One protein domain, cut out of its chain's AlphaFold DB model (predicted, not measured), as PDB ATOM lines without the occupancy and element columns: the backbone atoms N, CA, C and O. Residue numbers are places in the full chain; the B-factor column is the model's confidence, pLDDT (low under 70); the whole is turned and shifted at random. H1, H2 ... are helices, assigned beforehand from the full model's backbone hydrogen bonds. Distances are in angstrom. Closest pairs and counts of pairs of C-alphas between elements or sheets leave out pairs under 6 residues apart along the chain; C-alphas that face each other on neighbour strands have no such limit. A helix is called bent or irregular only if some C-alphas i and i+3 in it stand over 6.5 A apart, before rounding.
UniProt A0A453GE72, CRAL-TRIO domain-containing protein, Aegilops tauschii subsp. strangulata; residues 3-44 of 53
ATOM      1  N   TRP A   3     -36.202  17.704  22.803       79.19
ATOM      2  CA  TRP A   3     -36.983  16.813  21.942       79.19
ATOM      3  C   TRP A   3     -36.557  15.337  21.975       79.19
ATOM      4  O   TRP A   3     -37.395  14.438  21.985       79.19
ATOM      5  N   LYS A   4     -35.247  15.073  22.052       81.56
ATOM      6  CA  LYS A   4     -34.714  13.703  22.101       81.56
ATOM      7  C   LYS A   4     -35.187  12.922  23.334       81.56
ATOM      8  O   LYS A   4     -35.211  11.701  23.289       81.56
ATOM      9  N   VAL A   5     -35.565  13.619  24.408       88.44
ATOM     10  CA  VAL A   5     -36.121  13.017  25.629       88.44
ATOM     11  C   VAL A   5     -37.587  12.624  25.434       88.44
ATOM     12  O   VAL A   5     -38.024  11.629  25.997       88.44
ATOM     13  N   VAL A   6     -38.335  13.370  24.614       86.88
ATOM     14  CA  VAL A   6     -39.756  13.108  24.325       86.88
ATOM     15  C   VAL A   6     -39.922  12.048  23.231       86.88
ATOM     16  O   VAL A   6     -40.891  11.298  23.233       86.88
ATOM     17  N   GLN A   7     -38.942  11.931  22.331       86.06
ATOM     18  CA  GLN A   7     -38.946  11.006  21.195       86.06
ATOM     19  C   GLN A   7     -39.388   9.555  21.513       86.06
ATOM     20  O   GLN A   7     -40.122   9.000  20.696       86.06
ATOM     21  N   PRO A   8     -39.000   8.912  22.637       92.31
ATOM     22  CA  PRO A   8     -39.434   7.545  22.949       92.31
ATOM     23  C   PRO A   8     -40.947   7.393  23.172       92.31
ATOM     24  O   PRO A   8     -41.455   6.280  23.101       92.31
ATOM     25  N   PHE A   9     -41.659   8.489  23.439       93.06
ATOM     26  CA  PHE A   9     -43.097   8.500  23.720       93.06
ATOM     27  C   PHE A   9     -43.957   8.797  22.483       93.06
ATOM     28  O   PHE A   9     -45.167   8.969  22.612       93.06
ATOM     29  N   ILE A  10     -43.352   8.887  21.297       91.62
ATOM     30  CA  ILE A  10     -44.028   9.292  20.062       91.62
ATOM     31  C   ILE A  10     -43.968   8.148  19.056       91.62
ATOM     32  O   ILE A  10     -42.889   7.651  18.727       91.62
ATOM     33  N   ASP A  11     -45.132   7.736  18.557       94.25
ATOM     34  CA  ASP A  11     -45.230   6.682  17.555       94.25
ATOM     35  C   ASP A  11     -44.660   7.131  16.199       94.25
ATOM     36  O   ASP A  11     -44.530   8.321  15.905       94.25
ATOM     37  N   ALA A  12     -44.330   6.163  15.341       92.56
ATOM     38  CA  ALA A  12     -43.706   6.441  14.051       92.56
ATOM     39  C   ALA A  12     -44.573   7.330  13.140       92.56
ATOM     40  O   ALA A  12     -44.050   8.230  12.495       92.56
ATOM     41  N   ASN A  13     -45.892   7.138  13.138       95.00
ATOM     42  CA  ASN A  13     -46.801   7.900  12.287       95.00
ATOM     43  C   ASN A  13     -46.976   9.348  12.769       95.00
ATOM     44  O   ASN A  13     -47.168  10.242  11.943       95.00
ATOM     45  N   THR A  14     -46.899   9.611  14.074       93.69
ATOM     46  CA  THR A  14     -46.786  10.987  14.589       93.69
ATOM     47  C   THR A  14     -45.407  11.565  14.293       93.69
ATOM     48  O   THR A  14     -45.291  12.747  13.970       93.69
ATOM     49  N   ARG A  15     -44.360  10.727  14.335       90.25
ATOM     50  CA  ARG A  15     -42.989  11.154  14.065       90.25
ATOM     51  C   ARG A  15     -42.772  11.734  12.683       90.25
ATOM     52  O   ARG A  15     -42.056  12.719  12.547       90.25
ATOM     53  N   ASP A  16     -43.437  11.164  11.698       92.12
ATOM     54  CA  ASP A  16     -43.296  11.592  10.313       92.12
ATOM     55  C   ASP A  16     -44.060  12.899  10.010       92.12
ATOM     56  O   ASP A  16     -43.890  13.467   8.935       92.12
ATOM     57  N   LYS A  17     -44.891  13.398  10.943       92.38
ATOM     58  CA  LYS A  17     -45.714  14.610  10.758       92.38
ATOM     59  C   LYS A  17     -45.178  15.867  11.436       92.38
ATOM     60  O   LYS A  17     -45.726  16.940  11.205       92.38
ATOM     61  N   PHE A  18     -44.160  15.766  12.288       89.25
ATOM     62  CA  PHE A  18     -43.567  16.941  12.928       89.25
ATOM     63  C   PHE A  18     -42.210  17.276  12.304       89.25
ATOM     64  O   PHE A  18     -41.462  16.399  11.876       89.25
ATOM     65  N   VAL A  19     -41.840  18.555  12.347       89.56
ATOM     66  CA  VAL A  19     -40.495  19.031  12.009       89.56
ATOM     67  C   VAL A  19     -40.007  19.985  13.096       89.56
ATOM     68  O   VAL A  19     -40.786  20.769  13.635       89.56
ATOM     69  N   PHE A  20     -38.719  19.908  13.445       88.25
ATOM     70  CA  PHE A  20     -38.098  20.911  14.313       88.25
ATOM     71  C   PHE A  20     -37.608  22.062  13.476       88.25
ATOM     72  O   PHE A  20     -36.786  21.874  12.582       88.25
ATOM     73  N   VAL A  21     -38.083  23.245  13.826       91.81
ATOM     74  CA  VAL A  21     -37.654  24.491  13.217       91.81
ATOM     75  C   VAL A  21     -36.977  25.308  14.304       91.81
ATOM     76  O   VAL A  21     -37.533  25.476  15.388       91.81
ATOM     77  N   ASP A  22     -35.753  25.758  14.040       91.75
ATOM     78  CA  ASP A  22     -35.083  26.720  14.914       91.75
ATOM     79  C   ASP A  22     -35.772  28.086  14.796       91.75
ATOM     80  O   ASP A  22     -36.191  28.467  13.703       91.75
ATOM     81  N   ASP A  23     -35.805  28.863  15.880       93.38
ATOM     82  CA  ASP A  23     -36.489  30.168  15.937       93.38
ATOM     83  C   ASP A  23     -36.098  31.103  14.779       93.38
ATOM     84  O   ASP A  23     -36.947  31.742  14.165       93.38
ATOM     85  N   LYS A  24     -34.807  31.122  14.414       95.31
ATOM     86  CA  LYS A  24     -34.265  31.935  13.309       95.31
ATOM     87  C   LYS A  24     -34.829  31.587  11.924       95.31
ATOM     88  O   LYS A  24     -34.688  32.382  11.003       95.31
ATOM     89  N   SER A  25     -35.389  30.391  11.766       95.88
ATOM     90  CA  SER A  25     -35.935  29.861  10.513       95.88
ATOM     91  C   SER A  25     -37.451  29.657  10.587       95.88
ATOM     92  O   SER A  25     -38.040  29.162   9.627       95.88
ATOM     93  N   LEU A  26     -38.085  30.016  11.712       95.38
ATOM     94  CA  LEU A  26     -39.507  29.782  11.964       95.38
ATOM     95  C   LEU A  26     -40.387  30.507  10.945       95.38
ATOM     96  O   LEU A  26     -41.191  29.866  10.275       95.38
ATOM     97  N   GLU A  27     -40.192  31.819  10.794       95.81
ATOM     98  CA  GLU A  27     -40.957  32.655   9.863       95.81
ATOM     99  C   GLU A  27     -40.840  32.152   8.415       95.81
ATOM    100  O   GLU A  27     -41.848  31.889   7.763       95.81
ATOM    101  N   GLU A  28     -39.611  31.953   7.923       96.38
ATOM    102  CA  GLU A  28     -39.356  31.465   6.561       96.38
ATOM    103  C   GLU A  28     -40.030  30.110   6.312       96.38
ATOM    104  O   GLU A  28     -40.665  29.904   5.276       96.38
ATOM    105  N   THR A  29     -39.918  29.188   7.271       96.62
ATOM    106  CA  THR A  29     -40.503  27.851   7.141       96.62
ATOM    107  C   THR A  29     -42.025  27.926   7.097       96.62
ATOM    108  O   THR A  29     -42.630  27.328   6.214       96.62
ATOM    109  N   LEU A  30     -42.653  28.691   7.994       96.12
ATOM    110  CA  LEU A  30     -44.111  28.824   8.022       96.12
ATOM    111  C   LEU A  30     -44.652  29.452   6.735       96.12
ATOM    112  O   LEU A  30     -45.625  28.950   6.185       96.12
ATOM    113  N   ARG A  31     -43.991  30.483   6.201       95.50
ATOM    114  CA  ARG A  31     -44.394  31.131   4.942       95.50
ATOM    115  C   ARG A  31     -44.211  30.254   3.704       95.50
ATOM    116  O   ARG A  31     -44.865  30.486   2.694       95.50
ATOM    117  N   ARG A  32     -43.311  29.268   3.753       95.50
ATOM    118  CA  ARG A  32     -43.152  28.293   2.665       95.50
ATOM    119  C   ARG A  32     -44.277  27.259   2.658       95.50
ATOM    120  O   ARG A  32     -44.696  26.836   1.587       95.50
ATOM    121  N   GLU A  33     -44.726  26.839   3.838       95.06
ATOM    122  CA  GLU A  33     -45.701  25.751   3.991       95.06
ATOM    123  C   GLU A  33     -47.156  26.250   4.112       95.06
ATOM    124  O   GLU A  33     -48.087  25.464   3.947       95.06
ATOM    125  N   MET A  34     -47.371  27.539   4.402       95.31
ATOM    126  CA  MET A  34     -48.691  28.148   4.601       95.31
ATOM    127  C   MET A  34     -48.888  29.378   3.715       95.31
ATOM    128  O   MET A  34     -47.962  30.150   3.478       95.31
ATOM    129  N   GLU A  35     -50.124  29.608   3.277       95.94
ATOM    130  CA  GLU A  35     -50.483  30.832   2.561       95.94
ATOM    131  C   GLU A  35     -50.448  32.053   3.497       95.94
ATOM    132  O   GLU A  35     -50.917  31.991   4.636       95.94
ATOM    133  N   ASP A  36     -49.972  33.203   2.999       93.44
ATOM    134  CA  ASP A  36     -49.829  34.445   3.783       93.44
ATOM    135  C   ASP A  36     -51.120  34.844   4.529       93.44
ATOM    136  O   ASP A  36     -51.061  35.354   5.645       93.44
ATOM    137  N   GLY A  37     -52.296  34.633   3.925       95.62
ATOM    138  CA  GLY A  37     -53.590  35.000   4.518       95.62
ATOM    139  C   GLY A  37     -54.038  34.098   5.670       95.62
ATOM    140  O   GLY A  37     -54.935  34.472   6.421       95.62
ATOM    141  N   GLN A  38     -53.421  32.924   5.816       94.62
ATOM    142  CA  GLN A  38     -53.689  31.968   6.893       94.62
ATOM    143  C   GLN A  38     -52.693  32.101   8.049       94.62
ATOM    144  O   GLN A  38     -52.924  31.570   9.134       94.62
ATOM    145  N   LEU A  39     -51.577  32.788   7.808       95.94
ATOM    146  CA  LEU A  39     -50.490  32.925   8.757       95.94
ATOM    147  C   LEU A  39     -50.641  34.231   9.555       95.94
ATOM    148  O   LEU A  39     -50.804  35.297   8.956       95.94
ATOM    149  N   PRO A  40     -50.577  34.186  10.898       95.38
ATOM    150  CA  PRO A  40     -50.594  35.388  11.722       95.38
ATOM    151  C   PRO A  40     -49.471  36.372  11.393       95.38
ATOM    152  O   PRO A  40     -48.351  35.971  11.072       95.38
ATOM    153  N   GLU A  41     -49.744  37.668  11.559       95.06
ATOM    154  CA  GLU A  41     -48.758  38.743  11.345       95.06
ATOM    155  C   GLU A  41     -47.487  38.564  12.193       95.06
ATOM    156  O   GLU A  41     -46.382  38.811  11.718       95.06
ATOM    157  N   MET A  42     -47.614  38.049  13.422       93.38
ATOM    158  CA  MET A  42     -46.467  37.767  14.302       93.38
ATOM    159  C   MET A  42     -45.504  36.695  13.761       93.38
ATOM    160  O   MET A  42     -44.393  36.566  14.267       93.38
ATOM    161  N   TYR A  43     -45.929  35.933  12.751       95.00
ATOM    162  CA  TYR A  43     -45.122  34.934  12.049       95.00
ATOM    163  C   TYR A  43     -44.854  35.331  10.587       95.00
ATOM    164  O   TYR A  43     -44.554  34.465   9.773       95.00
ATOM    165  N   GLY A  44     -44.991  36.616  10.235       92.62
ATOM    166  CA  GLY A  44     -44.689  37.138   8.897       92.62
ATOM    167  C   GLY A  44     -45.808  36.975   7.859       92.62
ATOM    168  O   GLY A  44     -45.568  37.195   6.671       92.62
TER     169      GLY A  44
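This is residues 3 to 44 of the 53 residues of the protein "CRAL-TRIO domain-containing protein" of Aegilops tauschii subsp. strangulata (UniProt A0A453GE72). Picture an open, elongated chain with a group at each end of its length: two short helices, H1 and H2, at one end, and the longer helix H3 at the other, with the stretched link of residues 16 to 22 running between them. No helix touches another, and after H3 the last stretch, residues 34 to 44, folds back on the H3 end of the model. The printed part has 42 residues with three named helices in the order H1, H2, H3 and no named strand, and its class is all helix, with 22 residues in named elements. The whole is loose, with a radius of gyration of the C-alphas of 13.1 A, and the C-alphas span 35 by 20 by 13 A.

Start at Trp 3, where H1, residues 3 to 9, begins; a tight link of two residues leads on to H2, residues 12 to 15. H1 and H2 are apart, but only just, their closest C-alphas being 8.2 A from each other. Look next at residues 16 to 22, a short link of seven residues that leads to H3, residues 23 to 33. H3 is apart from H1 and also from H2. In the backbone, O i to N i+4 pairs are within hydrogen-bond range in 1 of 3 cases in H1, where 2 of 4 O i to N i+3 pairs are, and in 5 of 7 cases in H3, while H2 is too short for an O i to N i+4 pair.

Find C-alpha 3 at (-36.983, 16.813, 21.942); from there H1 runs to C-alpha 9, 10.5 A away. H1 is irregular, but only just: C-alphas 5 and 8 are 6.9 A apart. H2 begins at C-alpha 12, at (-43.706, 6.441, 14.051), and ends at C-alpha 15, 4.8 A from it. H3 is the longest helix, with 11 residues and 15.7 A from C-alpha 23 to C-alpha 33, which you find at (-45.701, 25.751, 3.991). H3 is irregular, with C-alphas 24 and 27 at 7.6 A from each other. After it, residues 34 to 44 hold no named helix, though residues 41 to 43 form a short helical run.

The two C-alphas farthest apart are those of Pro 8 and Gly 37, at 36.0 A, and the first and last printed C-alphas, those of Trp 3 and Gly 44, are 25.4 A apart. Look at residues 8 to 14, of which 12 to 14 belong to H2: this stretch stands free. The printed part has no cut, and neither link between the helices is long. The mean pLDDT of the printed part is 92.7, and no printed residue is under 70.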